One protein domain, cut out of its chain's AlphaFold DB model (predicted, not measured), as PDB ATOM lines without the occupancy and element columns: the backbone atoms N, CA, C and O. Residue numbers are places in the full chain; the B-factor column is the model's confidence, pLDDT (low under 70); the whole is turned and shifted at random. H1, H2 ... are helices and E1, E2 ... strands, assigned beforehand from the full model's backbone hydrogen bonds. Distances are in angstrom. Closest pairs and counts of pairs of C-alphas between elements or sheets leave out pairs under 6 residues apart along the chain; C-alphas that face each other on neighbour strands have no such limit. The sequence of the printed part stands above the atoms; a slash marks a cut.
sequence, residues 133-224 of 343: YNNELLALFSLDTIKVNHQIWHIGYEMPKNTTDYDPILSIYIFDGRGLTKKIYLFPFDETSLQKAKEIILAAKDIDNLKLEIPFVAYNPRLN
ATOM      1  N   TYR A 133     219.449 222.270 254.930       49.56
ATOM      2  CA  TYR A 133     219.007 223.501 255.573       49.56
ATOM      3  C   TYR A 133     217.484 223.582 255.477       49.56
ATOM      4  O   TYR A 133     216.930 223.845 254.410       49.56
ATOM      5  N   ASN A 134     216.809 223.356 256.601       60.00
ATOM      6  CA  ASN A 134     215.381 223.585 256.742       60.00
ATOM      7  C   ASN A 134     215.102 224.193 258.126       60.00
ATOM      8  O   ASN A 134     215.462 223.612 259.150       60.00
ATOM      9  N   ASN A 135     214.449 225.357 258.167       64.44
ATOM     10  CA  ASN A 135     214.075 226.020 259.420       64.44
ATOM     11  C   ASN A 135     213.147 225.153 260.287       64.44
ATOM     12  O   ASN A 135     213.196 225.228 261.513       64.44
ATOM     13  N   GLU A 136     212.353 224.274 259.672       67.88
ATOM     14  CA  GLU A 136     211.523 223.288 260.368       67.88
ATOM     15  C   GLU A 136     212.387 222.259 261.119       67.88
ATOM     16  O   GLU A 136     211.997 221.795 262.187       67.88
ATOM     17  N   LEU A 137     213.605 221.970 260.641       74.00
ATOM     18  CA  LEU A 137     214.561 221.080 261.309       74.00
ATOM     19  C   LEU A 137     215.336 221.751 262.449       74.00
ATOM     20  O   LEU A 137     216.025 221.046 263.184       74.00
ATOM     21  N   LEU A 138     215.249 223.071 262.654       74.81
ATOM     22  CA  LEU A 138     215.895 223.732 263.803       74.81
ATOM     23  C   LEU A 138     215.362 223.200 265.138       74.81
ATOM     24  O   LEU A 138     216.121 223.054 266.100       74.81
ATOM     25  N   ALA A 139     214.068 222.877 265.173       77.12
ATOM     26  CA  ALA A 139     213.416 222.275 266.327       77.12
ATOM     27  C   ALA A 139     213.772 220.790 266.498       77.12
ATOM     28  O   ALA A 139     213.641 220.273 267.593       77.12
ATOM     29  N   LEU A 140     214.267 220.094 265.471       82.94
ATOM     30  CA  LEU A 140     214.514 218.652 265.530       82.94
ATOM     31  C   LEU A 140     216.001 218.339 265.710       82.94
ATOM     32  O   LEU A 140     216.793 218.574 264.804       82.94
ATOM     33  N   PHE A 141     216.415 217.749 266.826       83.31
ATOM     34  CA  PHE A 141     217.743 217.141 266.936       83.31
ATOM     35  C   PHE A 141     217.763 215.806 266.175       83.31
ATOM     36  O   PHE A 141     217.253 214.795 266.659       83.31
ATOM     37  N   SER A 142     218.297 215.819 264.949       78.94
ATOM     38  CA  SER A 142     218.241 214.680 264.023       78.94
ATOM     39  C   SER A 142     219.255 213.607 264.411       78.94
ATOM     40  O   SER A 142     220.452 213.883 264.486       78.94
ATOM     41  N   LEU A 143     218.773 212.382 264.594       78.00
ATOM     42  CA  LEU A 143     219.588 211.189 264.834       78.00
ATOM     43  C   LEU A 143     219.914 210.462 263.539       78.00
ATOM     44  O   LEU A 143     221.006 209.926 263.396       78.00
ATOM     45  N   ASP A 144     218.941 210.408 262.635       77.88
ATOM     46  CA  ASP A 144     219.038 209.627 261.411       77.88
ATOM     47  C   ASP A 144     218.247 210.290 260.282       77.88
ATOM     48  O   ASP A 144     217.395 211.156 260.514       77.88
ATOM     49  N   THR A 145     218.550 209.915 259.046       79.94
ATOM     50  CA  THR A 145     217.860 210.396 257.852       79.94
ATOM     51  C   THR A 145     217.714 209.264 256.850       79.94
ATOM     52  O   THR A 145     218.697 208.692 256.388       79.94
ATOM     53  N   ILE A 146     216.471 208.974 256.479       82.81
ATOM     54  CA  ILE A 146     216.114 207.888 255.568       82.81
ATOM     55  C   ILE A 146     215.487 208.501 254.320       82.81
ATOM     56  O   ILE A 146     214.627 209.378 254.409       82.81
ATOM     57  N   LYS A 147     215.906 208.037 253.141       84.31
ATOM     58  CA  LYS A 147     215.274 208.398 251.868       84.31
ATOM     59  C   LYS A 147     214.338 207.275 251.444       84.31
ATOM     60  O   LYS A 147     214.799 206.168 251.178       84.31
ATOM     61  N   VAL A 148     213.041 207.566 251.379       82.00
ATOM     62  CA  VAL A 148     212.001 206.608 250.986       82.00
ATOM     63  C   VAL A 148     211.220 207.201 249.818       82.00
ATOM     64  O   VAL A 148     210.508 208.191 249.970       82.00
ATOM     65  N   ASN A 149     211.349 206.603 248.630       83.12
ATOM     66  CA  ASN A 149     210.774 207.125 247.384       83.12
ATOM     67  C   ASN A 149     211.157 208.606 247.157       83.12
ATOM     68  O   ASN A 149     212.338 208.934 247.071       83.12
ATOM     69  N   HIS A 150     210.168 209.500 247.077       83.94
ATOM     70  CA  HIS A 150     210.344 210.948 246.903       83.94
ATOM     71  C   HIS A 150     210.319 211.726 248.229       83.94
ATOM     72  O   HIS A 150     210.195 212.951 248.219       83.94
ATOM     73  N   GLN A 151     210.372 211.026 249.364       86.69
ATOM     74  CA  GLN A 151     210.317 211.612 250.696       86.69
ATOM     75  C   GLN A 151     211.642 211.451 251.437       86.69
ATOM     76  O   GLN A 151     212.374 210.471 251.261       86.69
ATOM     77  N   ILE A 152     211.916 212.414 252.312       87.31
ATOM     78  CA  ILE A 152     213.050 212.393 253.233       87.31
ATOM     79  C   ILE A 152     212.491 212.367 254.649       87.31
ATOM     80  O   ILE A 152     211.700 213.229 255.031       87.31
ATOM     81  N   TRP A 153     212.853 211.338 255.407       89.06
ATOM     82  CA  TRP A 153     212.389 211.122 256.770       89.06
ATOM     83  C   TRP A 153     213.541 211.408 257.727       89.06
ATOM     84  O   TRP A 153     214.546 210.701 257.720       89.06
ATOM     85  N   HIS A 154     213.399 212.428 258.564       86.94
ATOM     86  CA  HIS A 154     214.327 212.716 259.649       86.94
ATOM     87  C   HIS A 154     213.787 212.131 260.944       86.94
ATOM     88  O   HIS A 154     212.707 212.510 261.392       86.94
ATOM     89  N   ILE A 155     214.546 211.232 261.561       86.38
ATOM     90  CA  ILE A 155     214.215 210.682 262.876       86.38
ATOM     91  C   ILE A 155     215.023 211.461 263.900       86.38
ATOM     92  O   ILE A 155     216.249 211.534 263.797       86.38
ATOM     93  N   GLY A 156     214.360 212.047 264.889       86.56
ATOM     94  CA  GLY A 156     215.022 212.932 265.832       86.56
ATOM     95  C   GLY A 156     214.205 213.244 267.069       86.56
ATOM     96  O   GLY A 156     213.055 212.847 267.190       86.56
ATOM     97  N   TYR A 157     214.803 213.985 267.989       85.44
ATOM     98  CA  TYR A 157     214.101 214.507 269.154       85.44
ATOM     99  C   TYR A 157     213.658 215.943 268.880       85.44
ATOM    100  O   TYR A 157     214.493 216.813 268.627       85.44
ATOM    101  N   GLU A 158     212.349 216.186 268.883       85.06
ATOM    102  CA  GLU A 158     211.781 217.527 268.786       85.06
ATOM    103  C   GLU A 158     212.051 218.256 270.103       85.06
ATOM    104  O   GLU A 158     211.561 217.873 271.161       85.06
ATOM    105  N   MET A 159     212.889 219.281 270.017       78.38
ATOM    106  CA  MET A 159     213.284 220.156 271.105       78.38
ATOM    107  C   MET A 159     212.219 221.238 271.302       78.38
ATOM    108  O   MET A 159     211.804 221.866 270.318       78.38
ATOM    109  N   PRO A 160     211.809 221.528 272.548       64.81
ATOM    110  CA  PRO A 160     210.889 222.621 272.823       64.81
ATOM    111  C   PRO A 160     211.498 223.953 272.371       64.81
ATOM    112  O   PRO A 160     212.675 224.232 272.604       64.81
ATOM    113  N   LYS A 161     210.693 224.798 271.718       55.78
ATOM    114  CA  LYS A 161     211.191 226.050 271.124       55.78
ATOM    115  C   LYS A 161     211.677 227.063 272.164       55.78
ATOM    116  O   LYS A 161     212.653 227.742 271.883       55.78
ATOM    117  N   ASN A 162     211.018 227.175 273.322       48.56
ATOM    118  CA  ASN A 162     211.221 228.304 274.247       48.56
ATOM    119  C   ASN A 162     211.070 227.970 275.742       48.56
ATOM    120  O   ASN A 162     211.166 228.865 276.577       48.56
ATOM    121  N   THR A 163     210.811 226.719 276.106       44.25
ATOM    122  CA  THR A 163     210.455 226.357 277.482       44.25
ATOM    123  C   THR A 163     211.399 225.295 277.997       44.25
ATOM    124  O   THR A 163     211.583 224.254 277.370       44.25
ATOM    125  N   THR A 164     211.945 225.525 279.185       50.09
ATOM    126  CA  THR A 164     212.659 224.501 279.945       50.09
ATOM    127  C   THR A 164     211.731 223.378 280.408       50.09
ATOM    128  O   THR A 164     212.229 222.414 280.971       50.09
ATOM    129  N   ASP A 165     210.412 223.500 280.227       47.84
ATOM    130  CA  ASP A 165     209.386 222.689 280.896       47.84
ATOM    131  C   ASP A 165     208.994 221.377 280.230       47.84
ATOM    132  O   ASP A 165     208.379 220.556 280.905       47.84
ATOM    133  N   TYR A 166     209.411 221.134 278.989       58.47
ATOM    134  CA  TYR A 166     209.081 219.898 278.280       58.47
ATOM    135  C   TYR A 166     210.338 219.127 277.899       58.47
ATOM    136  O   TYR A 166     211.323 219.713 277.445       58.47
ATOM    137  N   ASP A 167     210.285 217.809 278.068       67.94
ATOM    138  CA  ASP A 167     211.330 216.919 277.586       67.94
ATOM    139  C   ASP A 167     211.254 216.781 276.055       67.94
ATOM    140  O   ASP A 167     210.172 216.895 275.469       67.94
ATOM    141  N   PRO A 168     212.388 216.554 275.370       76.62
ATOM    142  CA  PRO A 168     212.405 216.355 273.935       76.62
ATOM    143  C   PRO A 168     211.593 215.120 273.547       76.62
ATOM    144  O   PRO A 168     211.819 214.026 274.062       76.62
ATOM    145  N   ILE A 169     210.689 215.274 272.584       81.31
ATOM    146  CA  ILE A 169     209.811 214.181 272.153       81.31
ATOM    147  C   ILE A 169     210.409 213.525 270.915       81.31
ATOM    148  O   ILE A 169     210.706 214.191 269.920       81.31
ATOM    149  N   LEU A 170     210.583 212.204 270.950       87.38
ATOM    150  CA  LEU A 170     211.032 211.468 269.776       87.38
ATOM    151  C   LEU A 170     210.000 211.614 268.654       87.38
ATOM    152  O   LEU A 170     208.807 211.396 268.849       87.38
ATOM    153  N   SER A 171     210.460 211.966 267.463       88.94
ATOM    154  CA  SER A 171     209.598 212.206 266.319       88.94
ATOM    155  C   SER A 171     210.251 211.831 264.992       88.94
ATOM    156  O   SER A 171     211.473 211.737 264.858       88.94
ATOM    157  N   ILE A 172     209.402 211.606 263.995       90.19
ATOM    158  CA  ILE A 172     209.770 211.457 262.593       90.19
ATOM    159  C   ILE A 172     209.206 212.659 261.850       90.19
ATOM    160  O   ILE A 172     207.993 212.871 261.847       90.19
ATOM    161  N   TYR A 173     210.072 213.444 261.223       89.56
ATOM    162  CA  TYR A 173     209.685 214.528 260.331       89.56
ATOM    163  C   TYR A 173     209.813 214.054 258.896       89.56
ATOM    164  O   TYR A 173     210.866 213.572 258.490       89.56
ATOM    165  N   ILE A 174     208.749 214.208 258.124       89.19
ATOM    166  CA  ILE A 174     208.671 213.713 256.756       89.19
ATOM    167  C   ILE A 174     208.532 214.907 255.836       89.19
ATOM    168  O   ILE A 174     207.571 215.672 255.930       89.19
ATOM    169  N   PHE A 175     209.491 215.044 254.936       87.31
ATOM    170  CA  PHE A 175     209.529 216.092 253.936       87.31
ATOM    171  C   PHE A 175     209.229 215.501 252.570       87.31
ATOM    172  O   PHE A 175     209.659 214.392 252.246       87.31
ATOM    173  N   ASP A 176     208.504 216.263 251.765       83.38
ATOM    174  CA  ASP A 176     208.540 216.117 250.316       83.38
ATOM    175  C   ASP A 176     209.361 217.276 249.723       83.38
ATOM    176  O   ASP A 176     209.755 218.203 250.435       83.38
ATOM    177  N   GLY A 177     209.594 217.265 248.408       76.12
ATOM    178  CA  GLY A 177     210.299 218.354 247.716       76.12
ATOM    179  C   GLY A 177     209.666 219.754 247.852       76.12
ATOM    180  O   GLY A 177     210.198 220.702 247.284       76.12
ATOM    181  N   ARG A 178     208.538 219.908 248.564       77.75
ATOM    182  CA  ARG A 178     207.860 221.180 248.861       77.75
ATOM    183  C   ARG A 178     207.972 221.599 250.340       77.75
ATOM    184  O   ARG A 178     207.577 222.716 250.654       77.75
ATOM    185  N   GLY A 179     208.464 220.746 251.247       81.81
ATOM    186  CA  GLY A 179     208.610 221.033 252.691       81.81
ATOM    187  C   GLY A 179     208.055 219.933 253.609       81.81
ATOM    188  O   GLY A 179     207.734 218.840 253.140       81.81
ATOM    189  N   LEU A 180     207.900 220.210 254.910       84.94
ATOM    190  CA  LEU A 180     207.341 219.249 255.871       84.94
ATOM    191  C   LEU A 180     205.888 218.898 255.516       84.94
ATOM    192  O   LEU A 180     205.043 219.772 255.303       84.94
ATOM    193  N   THR A 181     205.597 217.603 255.433       86.62
ATOM    194  CA  THR A 181     204.268 217.058 255.121       86.62
ATOM    195  C   THR A 181     203.657 216.329 256.297       86.62
ATOM    196  O   THR A 181     202.444 216.370 256.470       86.62
ATOM    197  N   LYS A 182     204.468 215.651 257.109       87.50
ATOM    198  CA  LYS A 182     203.964 214.840 258.212       87.50
ATOM    199  C   LYS A 182     204.971 214.818 259.356       87.50
ATOM    200  O   LYS A 182     206.177 214.742 259.133       87.50
ATOM    201  N   LYS A 183     204.468 214.894 260.581       88.31
ATOM    202  CA  LYS A 183     205.198 214.622 261.815       88.31
ATOM    203  C   LYS A 183     204.603 213.384 262.463       88.31
ATOM    204  O   LYS A 183     203.386 213.225 262.467       88.31
ATOM    205  N   ILE A 184     205.432 212.516 263.017       87.62
ATOM    206  CA  ILE A 184     204.977 211.368 263.800       87.62
ATOM    207  C   ILE A 184     205.707 211.397 265.131       87.62
ATOM    208  O   ILE A 184     206.911 211.190 265.152       87.62
ATOM    209  N   TYR A 185     204.994 211.649 266.221       85.81
ATOM    210  CA  TYR A 185     205.524 211.569 267.581       85.81
ATOM    211  C   TYR A 185     205.517 210.114 268.041       85.81
ATOM    212  O   TYR A 185     204.526 209.419 267.831       85.81
ATOM    213  N   LEU A 186     206.612 209.650 268.633       86.06
ATOM    214  CA  LEU A 186     206.844 208.263 269.028       86.06
ATOM    215  C   LEU A 186     207.028 208.169 270.544       86.06
ATOM    216  O   LEU A 186     207.784 208.951 271.117       86.06
ATOM    217  N   PHE A 187     206.416 207.163 271.169       80.94
ATOM    218  CA  PHE A 187     206.436 206.985 272.627       80.94
ATOM    219  C   PHE A 187     207.005 205.608 273.006       80.94
ATOM    220  O   PHE A 187     206.258 204.709 273.395       80.94
ATOM    221  N   PRO A 188     208.322 205.378 272.834       78.75
ATOM    222  CA  PRO A 188     208.936 204.110 273.211       78.75
ATOM    223  C   PRO A 188     208.864 203.894 274.729       78.75
ATOM    224  O   PRO A 188     209.034 204.826 275.506       78.75
ATOM    225  N   PHE A 189     208.664 202.647 275.152       70.94
ATOM    226  CA  PHE A 189     208.626 202.272 276.574       70.94
ATOM    227  C   PHE A 189     210.019 201.955 277.133       70.94
ATOM    228  O   PHE A 189     210.247 201.938 278.331       70.94
ATOM    229  N   ASP A 190     210.949 201.587 276.265       70.69
ATOM    230  CA  ASP A 190     212.312 201.208 276.617       70.69
ATOM    231  C   ASP A 190     213.197 201.265 275.361       70.69
ATOM    232  O   ASP A 190     212.703 201.377 274.231       70.69
ATOM    233  N   GLU A 191     214.515 201.174 275.545       75.00
ATOM    234  CA  GLU A 191     215.477 201.219 274.437       75.00
ATOM    235  C   GLU A 191     215.246 200.083 273.422       75.00
ATOM    236  O   GLU A 191     215.437 200.274 272.221       75.00
ATOM    237  N   THR A 192     214.745 198.925 273.869       80.69
ATOM    238  CA  THR A 192     214.446 197.785 272.985       80.69
ATOM    239  C   THR A 192     213.257 198.085 272.071       80.69
ATOM    240  O   THR A 192     213.302 197.803 270.875       80.69
ATOM    241  N   SER A 193     212.192 198.682 272.606       78.81
ATOM    242  CA  SER A 193     211.006 199.084 271.849       78.81
ATOM    243  C   SER A 193     211.330 200.178 270.833       78.81
ATOM    244  O   SER A 193     210.848 200.124 269.701       78.81
ATOM    245  N   LEU A 194     212.222 201.111 271.191       83.19
ATOM    246  CA  LEU A 194     212.753 202.096 270.256       83.19
ATOM    247  C   LEU A 194     213.534 201.418 269.127       83.19
ATOM    248  O   LEU A 194     213.325 201.740 267.959       83.19
ATOM    249  N   GLN A 195     214.423 200.482 269.459       83.56
ATOM    250  CA  GLN A 195     215.244 199.793 268.469       83.56
ATOM    251  C   GLN A 195     214.386 199.008 267.466       83.56
ATOM    252  O   GLN A 195     214.570 199.153 266.260       83.56
ATOM    253  N   LYS A 196     213.373 198.278 267.944       84.44
ATOM    254  CA  LYS A 196     212.400 197.590 267.080       84.44
ATOM    255  C   LYS A 196     211.614 198.554 266.195       84.44
ATOM    256  O   LYS A 196     211.442 198.303 265.007       84.44
ATOM    257  N   ALA A 197     211.142 199.671 266.753       85.31
ATOM    258  CA  ALA A 197     210.441 200.683 265.970       85.31
ATOM    259  C   ALA A 197     211.342 201.241 264.860       85.31
ATOM    260  O   ALA A 197     210.896 201.358 263.722       85.31
ATOM    261  N   LYS A 198     212.621 201.511 265.156       84.00
ATOM    262  CA  LYS A 198     213.611 201.927 264.151       84.00
ATOM    263  C   LYS A 198     213.790 200.884 263.055       84.00
ATOM    264  O   LYS A 198     213.796 201.259 261.890       84.00
ATOM    265  N   GLU A 199     213.893 199.604 263.396       86.38
ATOM    266  CA  GLU A 199     213.995 198.518 262.410       86.38
ATOM    267  C   GLU A 199     212.775 198.472 261.479       86.38
ATOM    268  O   GLU A 199     212.934 198.383 260.263       86.38
ATOM    269  N   ILE A 200     211.562 198.621 262.028       87.31
ATOM    270  CA  ILE A 200     210.323 198.694 261.239       87.31
ATOM    271  C   ILE A 200     210.338 199.916 260.313       87.31
ATOM    272  O   ILE A 200     210.006 199.794 259.136       87.31
ATOM    273  N   ILE A 201     210.739 201.086 260.824       86.00
ATOM    274  CA  ILE A 201     210.812 202.329 260.042       86.00
ATOM    275  C   ILE A 201     211.839 202.200 258.912       86.00
ATOM    276  O   ILE A 201     211.550 202.586 257.784       86.00
ATOM    277  N   LEU A 202     213.012 201.626 259.189       82.56
ATOM    278  CA  LEU A 202     214.073 201.410 258.200       82.56
ATOM    279  C   LEU A 202     213.660 200.421 257.103       82.56
ATOM    280  O   LEU A 202     214.087 200.562 255.959       82.56
ATOM    281  N   ALA A 203     212.828 199.432 257.434       84.19
ATOM    282  CA  ALA A 203     212.288 198.474 256.471       84.19
ATOM    283  C   ALA A 203     211.065 199.005 255.697       84.19
ATOM    284  O   ALA A 203     210.622 198.373 254.730       84.19
ATOM    285  N   ALA A 204     210.490 200.135 256.116       82.69
ATOM    286  CA  ALA A 204     209.267 200.657 255.539       82.69
ATOM    287  C   ALA A 204     209.499 201.258 254.148       82.69
ATOM    288  O   ALA A 204     210.476 201.954 253.882       82.69
ATOM    289  N   LYS A 205     208.538 201.012 253.255       82.06
ATOM    290  CA  LYS A 205     208.489 201.612 251.909       82.06
ATOM    291  C   LYS A 205     207.478 202.752 251.802       82.06
ATOM    292  O   LYS A 205     207.440 203.440 250.787       82.06
ATOM    293  N   ASP A 206     206.642 202.898 252.825       82.19
ATOM    294  CA  ASP A 206     205.541 203.846 252.903       82.19
ATOM    295  C   ASP A 206     205.210 204.110 254.377       82.19
ATOM    296  O   ASP A 206     205.292 203.210 255.219       82.19
ATOM    297  N   ILE A 207     204.860 205.354 254.678       77.50
ATOM    298  CA  ILE A 207     204.598 205.832 256.026       77.50
ATOM    299  C   ILE A 207     203.183 205.496 256.508       77.50
ATOM    300  O   ILE A 207     202.973 205.298 257.703       77.50
ATOM    301  N   ASP A 208     202.203 205.422 255.607       77.25
ATOM    302  CA  ASP A 208     200.796 205.262 255.998       77.25
ATOM    303  C   ASP A 208     200.471 203.835 256.462       77.25
ATOM    304  O   ASP A 208     199.496 203.606 257.175       77.25
ATOM    305  N   ASN A 209     201.353 202.886 256.147       71.50
ATOM    306  CA  ASN A 209     201.244 201.485 256.536       71.50
ATOM    307  C   ASN A 209     202.155 201.098 257.716       71.50
ATOM    308  O   ASN A 209     202.305 199.909 258.016       71.50
ATOM    309  N   LEU A 210     202.762 202.075 258.398       77.75
ATOM    310  CA  LEU A 210     203.605 201.810 259.561       77.75
ATOM    311  C   LEU A 210     202.785 201.233 260.719       77.75
ATOM    312  O   LEU A 210     202.011 201.922 261.380       77.75
ATOM    313  N   LYS A 211     203.021 199.955 261.017       76.69
ATOM    314  CA  LYS A 211     202.548 199.300 262.239       76.69
ATOM    315  C   LYS A 211     203.682 199.261 263.244       76.69
ATOM    316  O   LYS A 211     204.375 198.258 263.375       76.69
ATOM    317  N   LEU A 212     203.892 200.385 263.916       76.94
ATOM    318  CA  LEU A 212     204.891 200.463 264.970       76.94
ATOM    319  C   LEU A 212     204.407 199.659 266.183       76.94
ATOM    320  O   LEU A 212     203.258 199.775 266.603       76.94
ATOM    321  N   GLU A 213     205.296 198.863 266.776       77.19
ATOM    322  CA  GLU A 213     205.048 198.169 268.051       77.19
ATOM    323  C   GLU A 213     205.141 199.115 269.265       77.19
ATOM    324  O   GLU A 213     205.297 198.678 270.406       77.19
ATOM    325  N   ILE A 214     205.048 200.423 269.019       77.06
ATOM    326  CA  ILE A 214     205.018 201.485 270.017       77.06
ATOM    327  C   ILE A 214     203.854 202.437 269.714       77.06
ATOM    328  O   ILE A 214     203.457 202.566 268.553       77.06
ATOM    329  N   PRO A 215     203.307 203.122 270.728       76.62
ATOM    330  CA  PRO A 215     202.339 204.178 270.525       76.62
ATOM    331  C   PRO A 215     202.973 205.327 269.747       76.62
ATOM    332  O   PRO A 215     204.155 205.649 269.914       76.62
ATOM    333  N   PHE A 216     202.167 205.954 268.899       82.50
ATOM    334  CA  PHE A 216     202.573 207.120 268.134       82.50
ATOM    335  C   PHE A 216     201.391 208.054 267.900       82.50
ATOM    336  O   PHE A 216     200.244 207.649 268.051       82.50
ATOM    337  N   VAL A 217     201.663 209.300 267.526       80.12
ATOM    338  CA  VAL A 217     200.653 210.259 267.057       80.12
ATOM    339  C   VAL A 217     201.152 210.857 265.756       80.12
ATOM    340  O   VAL A 217     202.241 211.426 265.717       80.12
ATOM    341  N   ALA A 218     200.373 210.721 264.686       81.69
ATOM    342  CA  ALA A 218     200.694 211.306 263.392       81.69
ATOM    343  C   ALA A 218     199.965 212.643 263.192       81.69
ATOM    344  O   ALA A 218     198.794 212.782 263.525       81.69
ATOM    345  N   TYR A 219     200.659 213.608 262.600       78.88
ATOM    346  CA  TYR A 219     200.178 214.951 262.298       78.88
ATOM    347  C   TYR A 219     200.581 215.340 260.876       78.88
ATOM    348  O   TYR A 219     201.714 215.101 260.475       78.88
ATOM    349  N   ASN A 220     199.679 215.978 260.126       80.44
ATOM    350  CA  ASN A 220     199.958 216.628 258.848       80.44
ATOM    351  C   ASN A 220     199.943 218.175 258.974       80.44
ATOM    352  O   ASN A 220     198.865 218.776 258.919       80.44
ATOM    353  N   PRO A 221     201.112 218.839 259.105       72.00
ATOM    354  CA  PRO A 221     201.209 220.289 259.316       72.00
ATOM    355  C   PRO A 221     200.637 221.172 258.210       72.00
ATOM    356  O   PRO A 221     200.417 222.363 258.422       72.00
ATOM    357  N   ARG A 222     200.407 220.621 257.015       67.75
ATOM    358  CA  ARG A 222     199.878 221.394 255.884       67.75
ATOM    359  C   ARG A 222     198.373 221.603 255.943       67.75
ATOM    360  O   ARG A 222     197.885 222.506 255.273       67.75
ATOM    361  N   LEU A 223     197.655 220.763 256.685       63.75
ATOM    362  CA  LEU A 223     196.196 220.710 256.620       63.75
ATOM    363  C   LEU A 223     195.500 221.479 257.753       63.75
ATOM    364  O   LEU A 223     194.412 221.986 257.520       63.75
ATOM    365  N   ASN A 224     196.112 221.628 258.936       55.53
ATOM    366  CA  ASN A 224     195.397 222.084 260.137       55.53
ATOM    367  C   ASN A 224     196.200 223.125 260.940       55.53
ATOM    368  O   ASN A 224     197.205 222.766 261.544       55.53
TER     369      ASN A 224
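What this domain is: This is residues 133 to 224 of the 343 residues of an uncharacterized protein of Candidatus Aquirickettsiella gammari (UniProt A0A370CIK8). A strongly twisted sheet of five antiparallel strands has the longer helix, H2, running along one of its faces over E2 and E3, while the short helix H1 lies at the opposite face, beside the strands. E1 to E4 form a meander, each strand the antiparallel neighbour of the one before, and short E5 adds itself beside E4. The 92 printed residues hold two named helices and five named strands, H1 E1 E2 E3 E4 H2 E5, of mixed class, with sheet order E1 - E2 - E3 - E4 - E5. The whole is compact, with a radius of gyration of the C-alphas of 12.9 A, and spans 33 by 32 by 24 A.

How they stand to each other: Start at H1, residues 135 to 139, on the sheet at a height of 6.0 A, over none of its strands. E1, residues 140 to 148, bends by 83 degrees at residue 143 and forms a hairpin with E2, residues 151 to 158; find N 146 and O 153 at 2.9 A. E3, residues 169 to 176, forms a hairpin with E2, with N 154 and O 173 at 2.8 A, and one with E4, residues 179 to 186, with N 174 and O 182 at 2.8 A. H2, residues 191 to 203, is on the opposite face from H1, at a height of 10.3 A; its closest C-alphas to E1 are Leu 202 and Ile 146, 7.3 A. E5, residues 216 to 219, is antiparallel to E4 at 159 degrees; look at N 185 and O 217, 2.8 A. In H2 every O i to N i+4 pair is within hydrogen-bond range; in H1 0 of 1 is, and 1 of 2 O i to N i+3 pairs.

Where its parts are: Find C-alpha 135 at (214.075, 226.020, 259.420), where H1 begins. E1 measures 19.0 A, E2 19.1 A, E3 22.0 A, E4 20.8 A and H2 18.5 A. E5 ends at C-alpha 219, (200.178, 214.951, 262.298).

The domain as a whole: The C-alphas of Asn 149 and Asp 165, the two farthest apart, are 37.0 A apart. The printed part has no cut, and the link from H2 to E5 is long. Look for pLDDT under 70 at residues 133 to 136, 160 to 167 and 222 to 224.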